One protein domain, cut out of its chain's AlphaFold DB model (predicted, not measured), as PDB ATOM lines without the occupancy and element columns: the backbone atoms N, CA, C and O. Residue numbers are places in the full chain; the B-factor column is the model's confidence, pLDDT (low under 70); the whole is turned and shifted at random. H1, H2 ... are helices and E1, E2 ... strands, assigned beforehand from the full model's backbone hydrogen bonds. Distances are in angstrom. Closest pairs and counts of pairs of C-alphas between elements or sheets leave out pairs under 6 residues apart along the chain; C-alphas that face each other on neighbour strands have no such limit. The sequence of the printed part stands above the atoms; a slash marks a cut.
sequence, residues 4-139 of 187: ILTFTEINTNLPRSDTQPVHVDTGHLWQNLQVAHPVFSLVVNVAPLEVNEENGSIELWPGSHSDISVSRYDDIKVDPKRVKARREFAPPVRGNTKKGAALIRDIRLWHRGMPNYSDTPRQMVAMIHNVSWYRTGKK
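AT A GLANCE: This is residues 4 to 139 of the 187 residues of an uncharacterized protein of Candidatus Poribacteria bacterium (UniProt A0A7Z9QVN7). There is little regular structure: a strongly twisted sheet of four strands forms one side of a body made mostly of loops, and the short helix H1 lies at the far side, with long loops between. The printed part has 136 residues, 41 of them in named elements, class mixed, in the order E1, E2, H1, E3, E4; the sheet runs E1, E4, E2, E3, antiparallel throughout. It is compact, radius of gyration of the C-alphas 15.1 A, and flat, spanning 45 by 40 by 21 A.

IN THESE COORDINATES: E1, residues 4 to 13, runs 27.0 A from C-alpha 4 at (149.262, 239.661, 238.712). E2 is residues 41 to 46, H1 80 to 89 and E3 102 to 106. E4, residues 122 to 131, runs 29.7 A to C-alpha 131 at (152.001, 234.023, 237.974).

HOW THE PARTS SIT: Within hydrogen-bond range are N 4 and O 130 of E1 and E4, 2.8 A, N 44 and O 127 of E2 and E4, 2.8 A, and N 43 and O 105 of E2 and E3, 2.8 A. H1, with every O i to N i+4 pair within range, is not on the sheet.

THE WHOLE: The printed part has no cut, and its four links are long. Residues 4, 6 to 8 and 136 to 137 have pLDDT under 70.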
ATOM      1  N   ILE A   4     149.748 238.559 239.537       64.88
ATOM      2  CA  ILE A   4     149.262 239.661 238.712       64.88
ATOM      3  C   ILE A   4     147.751 239.494 238.529       64.88
ATOM      4  O   ILE A   4     147.330 238.482 237.969       64.88
ATOM      5  N   LEU A   5     146.934 240.447 238.982       70.38
ATOM      6  CA  LEU A   5     145.508 240.493 238.631       70.38
ATOM      7  C   LEU A   5     145.391 240.885 237.157       70.38
ATOM      8  O   LEU A   5     145.899 241.919 236.761       70.38
ATOM      9  N   THR A   6     144.741 240.090 236.316       63.62
ATOM     10  CA  THR A   6     144.669 240.391 234.870       63.62
ATOM     11  C   THR A   6     143.263 240.575 234.339       63.62
ATOM     12  O   THR A   6     143.098 240.942 233.179       63.62
ATOM     13  N   PHE A   7     142.250 240.268 235.144       65.50
ATOM     14  CA  PHE A   7     140.872 240.202 234.679       65.50
ATOM     15  C   PHE A   7     139.894 240.494 235.810       65.50
ATOM     16  O   PHE A   7     140.094 239.993 236.913       65.50
ATOM     17  N   THR A   8     138.848 241.269 235.524       64.94
ATOM     18  CA  THR A   8     137.730 241.561 236.435       64.94
ATOM     19  C   THR A   8     136.439 241.637 235.623       64.94
ATOM     20  O   THR A   8     136.266 242.573 234.837       64.94
ATOM     21  N   GLU A   9     135.534 240.677 235.802       80.06
ATOM     22  CA  GLU A   9     134.253 240.613 235.084       80.06
ATOM     23  C   GLU A   9     133.099 240.148 235.975       80.06
ATOM     24  O   GLU A   9     133.303 239.707 237.108       80.06
ATOM     25  N   ILE A  10     131.872 240.265 235.458       81.38
ATOM     26  CA  ILE A  10     130.657 239.800 236.124       81.38
ATOM     27  C   ILE A  10     129.946 238.778 235.240       81.38
ATOM     28  O   ILE A  10     129.439 239.109 234.172       81.38
ATOM     29  N   ASN A  11     129.808 237.557 235.753       85.31
ATOM     30  CA  ASN A  11     128.972 236.528 235.148       85.31
ATOM     31  C   ASN A  11     127.553 236.648 235.704       85.31
ATOM     32  O   ASN A  11     127.327 236.350 236.881       85.31
ATOM     33  N   THR A  12     126.592 237.033 234.864       91.56
ATOM     34  CA  THR A  12     125.173 237.129 235.246       91.56
ATOM     35  C   THR A  12     124.393 235.950 234.674       91.56
ATOM     36  O   THR A  12     124.182 235.868 233.471       91.56
ATOM     37  N   ASN A  13     123.963 235.031 235.539       94.12
ATOM     38  CA  ASN A  13     123.110 233.904 235.166       94.12
ATOM     39  C   ASN A  13     121.640 234.313 235.294       94.12
ATOM     40  O   ASN A  13     121.133 234.525 236.399       94.12
ATOM     41  N   LEU A  14     120.990 234.481 234.146       96.31
ATOM     42  CA  LEU A  14     119.603 234.917 234.047       96.31
ATOM     43  C   LEU A  14     118.633 233.768 234.367       96.31
ATOM     44  O   LEU A  14     118.993 232.610 234.160       96.31
ATOM     45  N   PRO A  15     117.414 234.071 234.849       96.50
ATOM     46  CA  PRO A  15     116.353 233.079 234.990       96.50
ATOM     47  C   PRO A  15     116.167 232.253 233.715       96.50
ATOM     48  O   PRO A  15     116.181 232.811 232.616       96.50
ATOM     49  N   ARG A  16     115.929 230.944 233.869       93.19
ATOM     50  CA  ARG A  16     115.693 229.986 232.769       93.19
ATOM     51  C   ARG A  16     116.876 229.815 231.810       93.19
ATOM     52  O   ARG A  16     116.678 229.472 230.650       93.19
ATOM     53  N   SER A  17     118.089 230.066 232.282       93.44
ATOM     54  CA  SER A  17     119.302 229.700 231.557       93.44
ATOM     55  C   SER A  17     119.453 228.187 231.409       93.44
ATOM     56  O   SER A  17     118.973 227.411 232.237       93.44
ATOM     57  N   ASP A  18     120.181 227.780 230.374       94.00
ATOM     58  CA  ASP A  18     120.505 226.380 230.129       94.00
ATOM     59  C   ASP A  18     121.764 225.918 230.871       94.00
ATOM     60  O   ASP A  18     122.556 226.697 231.413       94.00
ATOM     61  N   THR A  19     121.959 224.599 230.876       95.31
ATOM     62  CA  THR A  19     123.193 223.987 231.369       95.31
ATOM     63  C   THR A  19     124.310 224.204 230.358       95.31
ATOM     64  O   THR A  19     124.171 223.849 229.191       95.31
ATOM     65  N   GLN A  20     125.452 224.721 230.807       94.31
ATOM     66  CA  GLN A  20     126.630 224.834 229.950       94.31
ATOM     67  C   GLN A  20     127.316 223.469 229.764       94.31
ATOM     68  O   GLN A  20     127.270 222.620 230.665       94.31
ATOM     69  N   PRO A  21     128.026 223.244 228.644       96.31
ATOM     70  CA  PRO A  21     128.933 222.108 228.533       96.31
ATOM     71  C   PRO A  21     130.038 222.198 229.594       96.31
ATOM     72  O   PRO A  21     130.419 223.288 230.025       96.31
ATOM     73  N   VAL A  22     130.578 221.051 230.012       98.25
ATOM     74  CA  VAL A  22     131.745 221.027 230.905       98.25
ATOM     75  C   VAL A  22     132.949 221.599 230.161       98.25
ATOM     76  O   VAL A  22     133.281 221.134 229.072       98.25
ATOM     77  N   HIS A  23     133.598 222.598 230.746       97.94
ATOM     78  CA  HIS A  23     134.716 223.310 230.135       97.94
ATOM     79  C   HIS A  23     135.747 223.753 231.177       97.94
ATOM     80  O   HIS A  23     135.534 223.655 232.389       97.94
ATOM     81  N   VAL A  24     136.886 224.230 230.686       97.56
ATOM     82  CA  VAL A  24     137.876 225.007 231.445       97.56
ATOM     83  C   VAL A  24     137.790 226.476 231.036       97.56
ATOM     84  O   VAL A  24     137.347 226.765 229.934       97.56
ATOM     85  N   ASP A  25     138.252 227.419 231.861       95.25
ATOM     86  CA  ASP A  25     138.373 228.810 231.379       95.25
ATOM     87  C   ASP A  25     139.604 228.965 230.474       95.25
ATOM     88  O   ASP A  25     139.645 229.782 229.558       95.25
ATOM     89  N   THR A  26     140.653 228.184 230.742       94.38
ATOM     90  CA  THR A  26     141.854 228.067 229.907       94.38
ATOM     91  C   THR A  26     142.501 226.708 230.156       94.38
ATOM     92  O   THR A  26     142.615 226.269 231.302       94.38
ATOM     93  N   GLY A  27     142.938 226.039 229.087       96.00
ATOM     94  CA  GLY A  27     143.621 224.749 229.177       96.00
ATOM     95  C   GLY A  27     145.075 224.828 229.658       96.00
ATOM     96  O   GLY A  27     145.593 225.875 230.051       96.00
ATOM     97  N   HIS A  28     145.764 223.690 229.614       97.69
ATOM     98  CA  HIS A  28     147.195 223.597 229.918       97.69
ATOM     99  C   HIS A  28     148.043 224.403 228.932       97.69
ATOM    100  O   HIS A  28     147.687 224.590 227.772       97.69
ATOM    101  N   LEU A  29     149.205 224.870 229.384       96.38
ATOM    102  CA  LEU A  29     150.064 225.773 228.613       96.38
ATOM    103  C   LEU A  29     150.647 225.141 227.347       96.38
ATOM    104  O   LEU A  29     150.984 225.863 226.410       96.38
ATOM    105  N   TRP A  30     150.757 223.814 227.326       95.88
ATOM    106  CA  TRP A  30     151.336 223.040 226.236       95.88
ATOM    107  C   TRP A  30     150.443 221.846 225.893       95.88
ATOM    108  O   TRP A  30     149.746 221.313 226.756       95.88
ATOM    109  N   GLN A  31     150.500 221.414 224.634       94.38
ATOM    110  CA  GLN A  31     149.894 220.166 224.164       94.38
ATOM    111  C   GLN A  31     150.818 218.967 224.431       94.38
ATOM    112  O   GLN A  31     152.007 219.135 224.703       94.38
ATOM    113  N   ASN A  32     150.277 217.749 224.307       93.44
ATOM    114  CA  ASN A  32     151.023 216.480 224.375       93.44
ATOM    115  C   ASN A  32     151.832 216.277 225.669       93.44
ATOM    116  O   ASN A  32     152.858 215.592 225.682       93.44
ATOM    117  N   LEU A  33     151.366 216.872 226.768       96.00
ATOM    118  CA  LEU A  33     151.956 216.677 228.084       96.00
ATOM    119  C   LEU A  33     151.910 215.196 228.481       96.00
ATOM    120  O   LEU A  33     151.042 214.444 228.056       96.00
ATOM    121  N   GLN A  34     152.857 214.783 229.317       96.62
ATOM    122  CA  GLN A  34     152.802 213.482 229.998       96.62
ATOM    123  C   GLN A  34     152.364 213.637 231.458       96.62
ATOM    124  O   GLN A  34     151.833 212.710 232.059       96.62
ATOM    125  N   VAL A  35     152.579 214.827 232.025       96.44
ATOM    126  CA  VAL A  35     152.234 215.193 233.400       96.44
ATOM    127  C   VAL A  35     151.736 216.637 233.397       96.44
ATOM    128  O   VAL A  35     152.251 217.472 232.650       96.44
ATOM    129  N   ALA A  36     150.741 216.937 234.232       97.44
ATOM    130  CA  ALA A  36     150.266 218.300 234.423       97.44
ATOM    131  C   ALA A  36     151.375 219.188 235.004       97.44
ATOM    132  O   ALA A  36     152.018 218.842 235.996       97.44
ATOM    133  N   HIS A  37     151.576 220.363 234.412       97.38
ATOM    134  CA  HIS A  37     152.460 221.366 234.998       97.38
ATOM    135  C   HIS A  37     151.809 222.019 236.236       97.38
ATOM    136  O   HIS A  37     150.576 221.978 236.382       97.38
ATOM    137  N   PRO A  38     152.598 222.670 237.114       97.31
ATOM    138  CA  PRO A  38     152.069 223.426 238.248       97.31
ATOM    139  C   PRO A  38     151.061 224.509 237.845       97.31
ATOM    140  O   PRO A  38     151.014 224.943 236.691       97.31
ATOM    141  N   VAL A  39     150.264 224.962 238.814       96.25
ATOM    142  CA  VAL A  39     149.312 226.065 238.625       96.25
ATOM    143  C   VAL A  39     150.024 227.330 238.135       96.25
ATOM    144  O   VAL A  39     151.087 227.697 238.635       96.25
ATOM    145  N   PHE A  40     149.431 227.994 237.145       95.31
ATOM    146  CA  PHE A  40     149.923 229.266 236.602       95.31
ATOM    147  C   PHE A  40     148.887 230.390 236.713       95.31
ATOM    148  O   PHE A  40     149.234 231.560 236.562       95.31
ATOM    149  N   SER A  41     147.626 230.043 236.970       95.50
ATOM    150  CA  SER A  41     146.528 230.991 237.049       95.50
ATOM    151  C   SER A  41     145.427 230.478 237.974       95.50
ATOM    152  O   SER A  41     145.095 229.287 237.968       95.50
ATOM    153  N   LEU A  42     144.886 231.386 238.778       96.56
ATOM    154  CA  LEU A  42     143.804 231.145 239.720       96.56
ATOM    155  C   LEU A  42     142.635 232.071 239.409       96.56
ATOM    156  O   LEU A  42     142.813 233.281 239.266       96.56
ATOM    157  N   VAL A  43     141.436 231.506 239.383       96.56
ATOM    158  CA  VAL A  43     140.181 232.251 239.319       96.56
ATOM    159  C   VAL A  43     139.663 232.448 240.738       96.56
ATOM    160  O   VAL A  43     139.556 231.489 241.505       96.56
ATOM    161  N   VAL A  44     139.331 233.689 241.078       96.50
ATOM    162  CA  VAL A  44     138.684 234.079 242.331       96.50
ATOM    163  C   VAL A  44     137.276 234.550 241.999       96.50
ATOM    164  O   VAL A  44     137.072 235.631 241.448       96.50
ATOM    165  N   ASN A  45     136.292 233.717 242.317       96.94
ATOM    166  CA  ASN A  45     134.882 234.023 242.144       96.94
ATOM    167  C   ASN A  45     134.300 234.536 243.466       96.94
ATOM    168  O   ASN A  45     134.254 233.794 244.444       96.94
ATOM    169  N   VAL A  46     133.830 235.782 243.499       96.75
ATOM    170  CA  VAL A  46     133.189 236.391 244.673       96.75
ATOM    171  C   VAL A  46     131.679 236.420 244.471       96.75
ATOM    172  O   VAL A  46     131.185 236.886 243.441       96.75
ATOM    173  N   ALA A  47     130.942 235.917 245.459       95.81
ATOM    174  CA  ALA A  47     129.487 235.846 245.434       95.81
ATOM    175  C   ALA A  47     128.864 237.116 246.053       95.81
ATOM    176  O   ALA A  47     128.921 237.286 247.272       95.81
ATOM    177  N   PRO A  48     128.239 238.021 245.276       96.00
ATOM    178  CA  PRO A  48     127.591 239.219 245.826       96.00
ATOM    179  C   PRO A  48     126.241 238.922 246.508       96.00
ATOM    180  O   PRO A  48     125.683 239.785 247.189       96.00
ATOM    181  N   LEU A  49     125.732 237.699 246.356       96.44
ATOM    182  CA  LEU A  49     124.523 237.167 246.978       96.44
ATOM    183  C   LEU A  49     124.756 235.719 247.434       96.44
ATOM    184  O   LEU A  49     125.806 235.144 247.158       96.44
ATOM    185  N   GLU A  50     123.793 235.137 248.144       97.56
ATOM    186  CA  GLU A  50     123.802 233.697 248.415       97.56
ATOM    187  C   GLU A  50     123.554 232.913 247.120       97.56
ATOM    188  O   GLU A  50     122.678 233.260 246.327       97.56
ATOM    189  N   VAL A  51     124.339 231.860 246.904       97.31
ATOM    190  CA  VAL A  51     124.295 231.022 245.706       97.31
ATOM    191  C   VAL A  51     124.093 229.570 246.121       97.31
ATOM    192  O   VAL A  51     124.823 229.032 246.956       97.31
ATOM    193  N   ASN A  52     123.101 228.924 245.528       97.94
ATOM    194  CA  ASN A  52     122.717 227.546 245.796       97.94
ATOM    195  C   ASN A  52     122.325 226.850 244.480       97.94
ATOM    196  O   ASN A  52     122.484 227.401 243.394       97.94
ATOM    197  N   GLU A  53     121.849 225.613 244.556       98.06
ATOM    198  CA  GLU A  53     121.498 224.845 243.357       98.06
ATOM    199  C   GLU A  53     120.277 225.405 242.620       98.06
ATOM    200  O   GLU A  53     120.247 225.350 241.394       98.06
ATOM    201  N   GLU A  54     119.328 226.005 243.344       97.88
ATOM    202  CA  GLU A  54     118.119 226.622 242.787       97.88
ATOM    203  C   GLU A  54     118.460 227.818 241.890       97.88
ATOM    204  O   GLU A  54     117.965 227.912 240.768       97.88
ATOM    205  N   ASN A  55     119.350 228.709 242.339       97.44
ATOM    206  CA  ASN A  55     119.750 229.890 241.565       97.44
ATOM    207  C   ASN A  55     120.987 229.673 240.669       97.44
ATOM    208  O   ASN A  55     121.586 230.630 240.169       97.44
ATOM    209  N   GLY A  56     121.354 228.410 240.433       97.38
ATOM    210  CA  GLY A  56     122.365 228.034 239.450       97.38
ATOM    211  C   GLY A  56     123.804 228.165 239.943       97.38
ATOM    212  O   GLY A  56     124.639 228.778 239.268       97.38
ATOM    213  N   SER A  57     124.115 227.588 241.111       97.62
ATOM    214  CA  SER A  57     125.497 227.427 241.583       97.62
ATOM    215  C   SER A  57     126.375 226.724 240.547       97.62
ATOM    216  O   SER A  57     125.931 225.851 239.807       97.62
ATOM    217  N   ILE A  58     127.649 227.100 240.486       97.62
ATOM    218  CA  ILE A  58     128.602 226.468 239.572       97.62
ATOM    219  C   ILE A  58     128.763 224.979 239.910       97.62
ATOM    220  O   ILE A  58     128.874 224.609 241.082       97.62
ATOM    221  N   GLU A  59     128.792 224.118 238.896       98.62
ATOM    222  CA  GLU A  59     129.215 222.727 239.063       98.62
ATOM    223  C   GLU A  59     130.734 222.647 238.876       98.62
ATOM    224  O   GLU A  59     131.265 223.125 237.875       98.62
ATOM    225  N   LEU A  60     131.437 222.054 239.840       98.69
ATOM    226  CA  LEU A  60     132.897 221.948 239.889       98.69
ATOM    227  C   LEU A  60     133.311 220.482 239.873       98.69
ATOM    228  O   LEU A  60     132.660 219.650 240.495       98.69
ATOM    229  N   TRP A  61     134.436 220.169 239.237       98.62
ATOM    230  CA  TRP A  61     134.940 218.797 239.131       98.62
ATOM    231  C   TRP A  61     136.279 218.661 239.867       98.62
ATOM    232  O   TRP A  61     137.332 218.912 239.269       98.62
ATOM    233  N   PRO A  62     136.291 218.286 241.160       98.38
ATOM    234  CA  PRO A  62     137.511 218.253 241.965       98.38
ATOM    235  C   PRO A  62     138.631 217.423 241.326       98.38
ATOM    236  O   PRO A  62     138.404 216.349 240.770       98.38
ATOM    237  N   GLY A  63     139.860 217.945 241.374       98.06
ATOM    238  CA  GLY A  63     141.058 217.306 240.810       98.06
ATOM    239  C   GLY A  63     141.198 217.363 239.280       98.06
ATOM    240  O   GLY A  63     142.217 216.920 238.759       98.06
ATOM    241  N   SER A  64     140.206 217.874 238.542       98.44
ATOM    242  CA  SER A  64     140.225 217.871 237.065       98.44
ATOM    243  C   SER A  64     141.256 218.816 236.452       98.44
ATOM    244  O   SER A  64     141.689 218.591 235.333       98.44
ATOM    245  N   HIS A  65     141.745 219.793 237.218       98.12
ATOM    246  CA  HIS A  65     142.842 220.678 236.816       98.12
ATOM    247  C   HIS A  65     144.152 219.935 236.477       98.12
ATOM    248  O   HIS A  65     145.031 220.498 235.828       98.12
ATOM    249  N   SER A  66     144.301 218.679 236.919       97.50
ATOM    250  CA  SER A  66     145.428 217.807 236.559       97.50
ATOM    251  C   SER A  66     145.185 216.977 235.288       97.50
ATOM    252  O   SER A  66     146.101 216.299 234.830       97.50
ATOM    253  N   ASP A  67     143.981 217.006 234.706       97.19
ATOM    254  CA  ASP A  67     143.703 216.342 233.430       97.19
ATOM    255  C   ASP A  67     144.247 217.189 232.277       97.19
ATOM    256  O   ASP A  67     143.804 218.311 232.047       97.19
ATOM    257  N   ILE A  68     145.226 216.640 231.565       97.31
ATOM    258  CA  ILE A  68     145.983 217.279 230.480       97.31
ATOM    259  C   ILE A  68     145.278 217.227 229.112       97.31
ATOM    260  O   ILE A  68     145.918 217.411 228.080       97.31
ATOM    261  N   SER A  69     143.972 216.946 229.090       95.25
ATOM    262  CA  SER A  69     143.165 216.780 227.876       95.25
ATOM    263  C   SER A  69     142.998 218.022 227.019       95.25
ATOM    264  O   SER A  69     142.871 217.893 225.809       95.25
ATOM    265  N   VAL A  70     142.903 219.186 227.661       96.81
ATOM    266  CA  VAL A  70     142.604 220.465 227.017       96.81
ATOM    267  C   VAL A  70     143.806 221.372 227.210       96.81
ATOM    268  O   VAL A  70     144.163 221.702 228.344       96.81
ATOM    269  N   SER A  71     144.441 221.782 226.120       96.62
ATOM    270  CA  SER A  71     145.451 222.834 226.128       96.62
ATOM    271  C   SER A  71     144.821 224.197 225.852       96.62
ATOM    272  O   SER A  71     143.683 224.315 225.410       96.62
ATOM    273  N   ARG A  72     145.584 225.264 226.080       93.81
ATOM    274  CA  ARG A  72     145.193 226.643 225.768       93.81
ATOM    275  C   ARG A  72     145.012 226.928 224.267       93.81
ATOM    276  O   ARG A  72     144.665 228.054 223.925       93.81
ATOM    277  N   TYR A  73     145.346 225.971 223.404       93.56
ATOM    278  CA  TYR A  73     145.222 226.070 221.948       93.56
ATOM    279  C   TYR A  73     144.019 225.291 221.403       93.56
ATOM    280  O   TYR A  73     143.748 225.368 220.208       93.56
ATOM    281  N   ASP A  74     143.324 224.543 222.262       93.44
ATOM    282  CA  ASP A  74     142.179 223.714 221.892       93.44
ATOM    283  C   ASP A  74     140.856 224.426 222.226       93.44
ATOM    284  O   ASP A  74     140.841 225.478 222.873       93.44
ATOM    285  N   ASP A  75     139.731 223.833 221.811       93.94
ATOM    286  CA  ASP A  75     138.414 224.208 222.341       93.94
ATOM    287  C   ASP A  75     138.396 223.971 223.861       93.94
ATOM    288  O   ASP A  75     138.895 222.960 224.362       93.94
ATOM    289  N   ILE A  76     137.824 224.918 224.603       94.69
ATOM    290  CA  ILE A  76     137.745 224.866 226.064       94.69
ATOM    291  C   ILE A  76     136.828 223.749 226.585       94.69
ATOM    292  O   ILE A  76     136.908 223.382 227.763       94.69
ATOM    293  N   LYS A  77     135.935 223.228 225.741       96.56
ATOM    294  CA  LYS A  77     134.979 222.173 226.077       96.56
ATOM    295  C   LYS A  77     135.704 220.847 226.266       96.56
ATOM    296  O   LYS A  77     136.557 220.437 225.483       96.56
ATOM    297  N   VAL A  78     135.313 220.135 227.311       96.94
ATOM    298  CA  VAL A  78     135.835 218.805 227.611       96.94
ATOM    299  C   VAL A  78     135.032 217.763 226.838       96.94
ATOM    300  O   VAL A  78     133.803 217.795 226.844       96.94
ATOM    301  N   ASP A  79     135.724 216.803 226.218       96.62
ATOM    302  CA  ASP A  79     135.089 215.672 225.531       96.62
ATOM    303  C   ASP A  79     134.078 214.961 226.464       96.62
ATOM    304  O   ASP A  79     134.472 214.488 227.542       96.62
ATOM    305  N   PRO A  80     132.797 214.825 226.062       96.00
ATOM    306  CA  PRO A  80     131.761 214.165 226.857       96.00
ATOM    307  C   PRO A  80     132.129 212.760 227.349       96.00
ATOM    308  O   PRO A  80     131.757 212.374 228.459       96.00
ATOM    309  N   LYS A  81     132.913 211.990 226.583       96.81
ATOM    310  CA  LYS A  81     133.391 210.663 227.005       96.81
ATOM    311  C   LYS A  81     134.303 210.760 228.223       96.81
ATOM    312  O   LYS A  81     134.217 209.927 229.124       96.81
ATOM    313  N   ARG A  82     135.149 211.793 228.287       96.94
ATOM    314  CA  ARG A  82     136.032 212.046 229.437       96.94
ATOM    315  C   ARG A  82     135.243 212.565 230.631       96.94
ATOM    316  O   ARG A  82     135.516 212.150 231.753       96.94
ATOM    317  N   VAL A  83     134.229 213.396 230.390       97.94
ATOM    318  CA  VAL A  83     133.282 213.835 231.427       97.94
ATOM    319  C   VAL A  83     132.587 212.628 232.064       97.94
ATOM    320  O   VAL A  83     132.576 212.515 233.291       97.94
ATOM    321  N   LYS A  84     132.067 211.693 231.256       97.75
ATOM    322  CA  LYS A  84     131.419 210.460 231.735       97.75
ATOM    323  C   LYS A  84     132.379 209.592 232.549       97.75
ATOM    324  O   LYS A  84     132.087 209.294 233.704       97.75
ATOM    325  N   ALA A  85     133.554 209.282 231.998       97.25
ATOM    326  CA  ALA A  85     134.566 208.481 232.689       97.25
ATOM    327  C   ALA A  85     135.006 209.119 234.017       97.25
ATOM    328  O   ALA A  85     135.155 208.437 235.031       97.25
ATOM    329  N   ARG A  86     135.176 210.448 234.045       97.12
ATOM    330  CA  ARG A  86     135.522 211.149 235.280       97.12
ATOM    331  C   ARG A  86     134.384 211.124 236.290       97.12
ATOM    332  O   ARG A  86     134.673 210.977 237.468       97.12
ATOM    333  N   ARG A  87     133.123 211.241 235.867       97.69
ATOM    334  CA  ARG A  87     131.960 211.240 236.773       97.69
ATOM    335  C   ARG A  87     131.872 209.948 237.580       97.69
ATOM    336  O   ARG A  87     131.539 210.004 238.758       97.69
ATOM    337  N   GLU A  88     132.192 208.818 236.953       96.69
ATOM    338  CA  GLU A  88     132.217 207.501 237.600       96.69
ATOM    339  C   GLU A  88     133.338 207.385 238.644       96.69
ATOM    340  O   GLU A  88     133.154 206.764 239.688       96.69
ATOM    341  N   PHE A  89     134.490 208.011 238.390       94.75
ATOM    342  CA  PHE A  89     135.654 207.965 239.278       94.75
ATOM    343  C   PHE A  89     135.632 209.026 240.394       94.75
ATOM    344  O   PHE A  89     135.934 208.738 241.550       94.75
ATOM    345  N   ALA A  90     135.317 210.270 240.040       97.25
ATOM    346  CA  ALA A  90     135.331 211.449 240.896       97.25
ATOM    347  C   ALA A  90     134.195 212.396 240.459       97.25
ATOM    348  O   ALA A  90     134.410 213.261 239.597       97.25
ATOM    349  N   PRO A  91     132.980 212.229 241.015       97.69
ATOM    350  CA  PRO A  91     131.812 212.998 240.605       97.69
ATOM    351  C   PRO A  91     131.968 214.497 240.913       97.69
ATOM    352  O   PRO A  91     132.720 214.877 241.817       97.69
ATOM    353  N   PRO A  92     131.254 215.367 240.175       98.44
ATOM    354  CA  PRO A  92     131.278 216.795 240.441       98.44
ATOM    355  C   PRO A  92     130.571 217.163 241.747       98.44
ATOM    356  O   PRO A  92     129.758 216.409 242.282       98.44
ATOM    357  N   VAL A  93     130.846 218.375 242.220       98.38
ATOM    358  CA  VAL A  93     130.227 218.995 243.395       98.38
ATOM    359  C   VAL A  93     129.609 220.344 243.030       98.38
ATOM    360  O   VAL A  93     130.030 221.002 242.076       98.38
ATOM    361  N   ARG A  94     128.622 220.783 243.812       97.88
ATOM    362  CA  ARG A  94     127.981 222.095 243.660       97.88
ATOM    363  C   ARG A  94     128.694 223.145 244.503       97.88
ATOM    364  O   ARG A  94     128.837 222.988 245.712       97.88
ATOM    365  N   GLY A  95     129.129 224.228 243.866       97.12
ATOM    366  CA  GLY A  95     129.793 225.366 244.502       97.12
ATOM    367  C   GLY A  95     128.809 226.308 245.195       97.12
ATOM    368  O   GLY A  95     128.724 227.477 244.826       97.12
ATOM    369  N   ASN A  96     128.039 225.801 246.161       98.25
ATOM    370  CA  ASN A  96     127.099 226.608 246.941       98.25
ATOM    371  C   ASN A  96     127.874 227.543 247.887       98.25
ATOM    372  O   ASN A  96     128.800 227.112 248.575       98.25
ATOM    373  N   THR A  97     127.503 228.821 247.937       97.19
ATOM    374  CA  THR A  97     128.234 229.856 248.680       97.19
ATOM    375  C   THR A  97     127.293 230.832 249.380       97.19
ATOM    376  O   THR A  97     126.199 231.137 248.913       97.19
ATOM    377  N   LYS A  98     127.724 231.353 250.532       97.88
ATOM    378  CA  LYS A  98     127.043 232.472 251.198       97.88
ATOM    379  C   LYS A  98     127.444 233.794 250.542       97.88
ATOM    380  O   LYS A  98     128.520 233.897 249.954       97.88
ATOM    381  N   LYS A  99     126.608 234.824 250.700       97.25
ATOM    382  CA  LYS A  99     126.940 236.191 250.275       97.25
ATOM    383  C   LYS A  99     128.288 236.627 250.863       97.25
ATOM    384  O   LYS A  99     128.516 236.489 252.061       97.25
ATOM    385  N   GLY A 100     129.153 237.173 250.014       95.88
ATOM    386  CA  GLY A 100     130.501 237.632 250.345       95.88
ATOM    387  C   GLY A 100     131.569 236.536 250.332       95.88
ATOM    388  O   GLY A 100     132.749 236.856 250.436       95.88
ATOM    389  N   ALA A 101     131.198 235.261 250.189       97.44
ATOM    390  CA  ALA A 101     132.182 234.191 250.096       97.44
ATOM    391  C   ALA A 101     132.965 234.263 248.776       97.44
ATOM    392  O   ALA A 101     132.446 234.692 247.740       97.44
ATOM    393  N   ALA A 102     134.209 233.786 248.827       96.75
ATOM    394  CA  ALA A 102     135.079 233.640 247.672       96.75
ATOM    395  C   ALA A 102     135.359 232.157 247.398       96.75
ATOM    396  O   ALA A 102     135.737 231.409 248.299       96.75
ATOM    397  N   LEU A 103     135.199 231.747 246.143       96.94
ATOM    398  CA  LEU A 103     135.665 230.470 245.614       96.94
ATOM    399  C   LEU A 103     136.964 230.715 244.846       96.94
ATOM    400  O   LEU A 103     136.974 231.464 243.873       96.94
ATOM    401  N   ILE A 104     138.046 230.064 245.269       97.62
ATOM    402  CA  ILE A 104     139.347 230.119 244.594       97.62
ATOM    403  C   ILE A 104     139.583 228.778 243.905       97.62
ATOM    404  O   ILE A 104     139.507 227.731 244.549       97.62
ATOM    405  N   ARG A 105     139.869 228.794 242.602       97.75
ATOM    406  CA  ARG A 105     140.075 227.580 241.800       97.75
ATOM    407  C   ARG A 105     141.180 227.751 240.765       97.75
ATOM    408  O   ARG A 105     141.424 228.853 240.290       97.75
ATOM    409  N   ASP A 106     141.830 226.648 240.397       98.38
ATOM    410  CA  ASP A 106     142.727 226.603 239.233       98.38
ATOM    411  C   ASP A 106     141.923 226.922 237.961       98.38
ATOM    412  O   ASP A 106     140.799 226.436 237.803       98.38
ATOM    413  N   ILE A 107     142.486 227.733 237.059       97.25
ATOM    414  CA  ILE A 107     141.830 228.119 235.796       97.25
ATOM    415  C   ILE A 107     141.493 226.909 234.904       97.25
ATOM    416  O   ILE A 107     140.561 226.956 234.101       97.25
ATOM    417  N   ARG A 108     142.233 225.806 235.085       98.19
ATOM    418  CA  ARG A 108     142.075 224.539 234.358       98.19
ATOM    419  C   ARG A 108     141.056 223.601 235.001       98.19
ATOM    420  O   ARG A 108     140.859 222.490 234.514       98.19
ATOM    421  N   LEU A 109     140.464 223.970 236.138       98.69
ATOM    422  CA  LEU A 109     139.456 223.137 236.783       98.69
ATOM    423  C   LEU A 109     138.224 223.048 235.877       98.69
ATOM    424  O   LEU A 109     137.642 224.073 235.517       98.69
ATOM    425  N   TRP A 110     137.812 221.825 235.542       98.69
ATOM    426  CA  TRP A 110     136.583 221.609 234.794       98.69
ATOM    427  C   TRP A 110     135.398 222.093 235.618       98.69
ATOM    428  O   TRP A 110     135.280 221.809 236.820       98.69
ATOM    429  N   HIS A 111     134.516 222.818 234.956       98.62
ATOM    430  CA  HIS A 111     133.322 223.369 235.556       98.62
ATOM    431  C   HIS A 111     132.247 223.605 234.497       98.62
ATOM    432  O   HIS A 111     132.483 223.450 233.299       98.62
ATOM    433  N   ARG A 112     131.046 223.953 234.951       97.88
ATOM    434  CA  ARG A 112     129.988 224.482 234.088       97.88
ATOM    435  C   ARG A 112     129.010 225.344 234.872       97.88
ATOM    436  O   ARG A 112     128.739 225.086 236.049       97.88
ATOM    437  N   GLY A 113     128.469 226.352 234.200       96.31
ATOM    438  CA  GLY A 113     127.263 227.045 234.621       96.31
ATOM    439  C   GLY A 113     126.059 226.114 234.556       96.31
ATOM    440  O   GLY A 113     125.955 225.249 233.683       96.31
ATOM    441  N   MET A 114     125.167 226.283 235.521       97.75
ATOM    442  CA  MET A 114     123.994 225.442 235.710       97.75
ATOM    443  C   MET A 114     122.744 226.323 235.667       97.75
ATOM    444  O   MET A 114     122.850 227.512 235.997       97.75
ATOM    445  N   PRO A 115     121.581 225.765 235.291       97.50
ATOM    446  CA  PRO A 115     120.357 226.534 235.149       97.50
ATOM    447  C   PRO A 115     120.024 227.330 236.407       97.50
ATOM    448  O   PRO A 115     120.192 226.846 237.529       97.50
ATOM    449  N   ASN A 116     119.550 228.555 236.210       98.12
ATOM    450  CA  ASN A 116     118.953 229.361 237.262       98.12
ATOM    451  C   ASN A 116     117.432 229.187 237.209       98.12
ATOM    452  O   ASN A 116     116.767 229.714 236.315       98.12
ATOM    453  N   TYR A 117     116.894 228.445 238.173       97.44
ATOM    454  CA  TYR A 117     115.461 228.192 238.307       97.44
ATOM    455  C   TYR A 117     114.730 229.281 239.101       97.44
ATOM    456  O   TYR A 117     113.504 229.253 239.171       97.44
ATOM    457  N   SER A 118     115.457 230.238 239.685       96.81
ATOM    458  CA  SER A 118     114.861 231.380 240.379       96.81
ATOM    459  C   SER A 118     114.391 232.463 239.404       96.81
ATOM    460  O   SER A 118     114.844 232.538 238.261       96.81
ATOM    461  N   ASP A 119     113.550 233.373 239.892       97.25
ATOM    462  CA  ASP A 119     113.033 234.504 239.110       97.25
ATOM    463  C   ASP A 119     113.975 235.722 239.085       97.25
ATOM    464  O   ASP A 119     113.643 236.766 238.521       97.25
ATOM    465  N   THR A 120     115.164 235.619 239.688       96.62
ATOM    466  CA  THR A 120     116.117 236.735 239.791       96.62
ATOM    467  C   THR A 120     117.461 236.411 239.143       96.62
ATOM    468  O   THR A 120     117.961 235.296 239.305       96.62
ATOM    469  N   PRO A 121     118.104 237.370 238.446       96.38
ATOM    470  CA  PRO A 121     119.472 237.195 237.976       96.38
ATOM    471  C   PRO A 121     120.441 236.924 239.127       96.38
ATOM    472  O   PRO A 121     120.444 237.635 240.132       96.38
ATOM    473  N   ARG A 122     121.320 235.940 238.943       96.31
ATOM    474  CA  ARG A 122     122.397 235.607 239.877       96.31
ATOM    475  C   ARG A 122     123.691 236.195 239.321       96.31
ATOM    476  O   ARG A 122     124.118 235.798 238.241       96.31
ATOM    477  N   GLN A 123     124.320 237.141 240.019       95.06
ATOM    478  CA  GLN A 123     125.617 237.727 239.635       95.06
ATOM    479  C   GLN A 123     126.781 237.031 240.346       95.06
ATOM    480  O   GLN A 123     126.614 236.387 241.377       95.06
ATOM    481  N   MET A 124     127.967 237.071 239.748       94.50
ATOM    482  CA  MET A 124     129.212 236.552 240.314       94.50
ATOM    483  C   MET A 124     130.331 237.412 239.764       94.50
ATOM    484  O   MET A 124     130.448 237.541 238.549       94.50
ATOM    485  N   VAL A 125     131.139 237.980 240.649       94.25
ATOM    486  CA  VAL A 125     132.347 238.700 240.247       94.25
ATOM    487  C   VAL A 125     133.448 237.670 240.041       94.25
ATOM    488  O   VAL A 125     133.629 236.788 240.880       94.25
ATOM    489  N   ALA A 126     134.171 237.753 238.934       92.06
ATOM    490  CA  ALA A 126     135.288 236.880 238.615       92.06
ATOM    491  C   ALA A 126     136.566 237.704 238.465       92.06
ATOM    492  O   ALA A 126     136.594 238.700 237.743       92.06
ATOM    493  N   MET A 127     137.620 237.261 239.141       92.44
ATOM    494  CA  MET A 127     138.965 237.808 239.033       92.44
ATOM    495  C   MET A 127     139.942 236.707 238.638       92.44
ATOM    496  O   MET A 127     139.775 235.567 239.066       92.44
ATOM    497  N   ILE A 128     140.967 237.035 237.853       92.44
ATOM    498  CA  ILE A 128     142.016 236.078 237.470       92.44
ATOM    499  C   ILE A 128     143.369 236.590 237.945       92.44
ATOM    500  O   ILE A 128     143.785 237.683 237.563       92.44
ATOM    501  N   HIS A 129     144.059 235.779 238.745       92.25
ATOM    502  CA  HIS A 129     145.415 236.030 239.214       92.25
ATOM    503  C   HIS A 129     146.392 235.087 238.524       92.25
ATOM    504  O   HIS A 129     146.285 233.869 238.652       92.25
ATOM    505  N   ASN A 130     147.376 235.651 237.838       92.00
ATOM    506  CA  ASN A 130     148.405 234.906 237.127       92.00
ATOM    507  C   ASN A 130     149.746 234.968 237.851       92.00
ATOM    508  O   ASN A 130     150.069 235.943 238.532       92.00
ATOM    509  N   VAL A 131     150.576 233.954 237.635       91.94
ATOM    510  CA  VAL A 131     152.001 234.023 237.974       91.94
ATOM    511  C   VAL A 131     152.697 235.133 237.179       91.94
ATOM    512  O   VAL A 131     152.338 235.421 236.039       91.94
ATOM    513  N   SER A 132     153.740 235.735 237.758       87.25
ATOM    514  CA  SER A 132     154.358 236.973 237.254       87.25
ATOM    515  C   SER A 132     154.848 236.946 235.804       87.25
ATOM    516  O   SER A 132     154.953 238.000 235.178       87.25
ATOM    517  N   TRP A 133     155.207 235.769 235.288       89.06
ATOM    518  CA  TRP A 133     155.694 235.582 233.919       89.06
ATOM    519  C   TRP A 133     154.562 235.337 232.909       89.06
ATOM    520  O   TRP A 133     154.786 235.470 231.709       89.06
ATOM    521  N   TYR A 134     153.347 235.020 233.368       87.62
ATOM    522  CA  TYR A 134     152.172 234.812 232.521       87.62
ATOM    523  C   TYR A 134     151.366 236.111 232.413       87.62
ATOM    524  O   TYR A 134     150.289 236.268 232.987       87.62
ATOM    525  N   ARG A 135     151.944 237.089 231.710       74.25
ATOM    526  CA  ARG A 135     151.359 238.426 231.549       74.25
ATOM    527  C   ARG A 135     150.497 238.497 230.301       74.25
ATOM    528  O   ARG A 135     150.962 238.209 229.199       74.25
ATOM    529  N   THR A 136     149.269 238.970 230.464       67.94
ATOM    530  CA  THR A 136     148.511 239.550 229.359       67.94
ATOM    531  C   THR A 136     149.029 240.977 229.176       67.94
ATOM    532  O   THR A 136     149.155 241.727 230.137       67.94
ATOM    533  N   GLY A 137     149.393 241.375 227.954       67.75
ATOM    534  CA  GLY A 137     149.951 242.716 227.701       67.75
ATOM    535  C   GLY A 137     148.976 243.875 227.962       67.75
ATOM    536  O   GLY A 137     149.356 245.033 227.833       67.75
ATOM    537  N   LYS A 138     147.722 243.571 228.312       79.25
ATOM    538  CA  LYS A 138     146.653 244.535 228.555       79.25
ATOM    539  C   LYS A 138     146.523 244.789 230.056       79.25
ATOM    540  O   LYS A 138     146.330 243.847 230.824       79.25
ATOM    541  N   LYS A 139     146.611 246.059 230.447       86.25
ATOM    542  CA  LYS A 139     146.329 246.509 231.812       86.25
ATOM    543  C   LYS A 139     144.829 246.674 232.027       86.25
ATOM    544  O   LYS A 139     144.090 246.979 231.088       86.25
TER     545      LYS A 139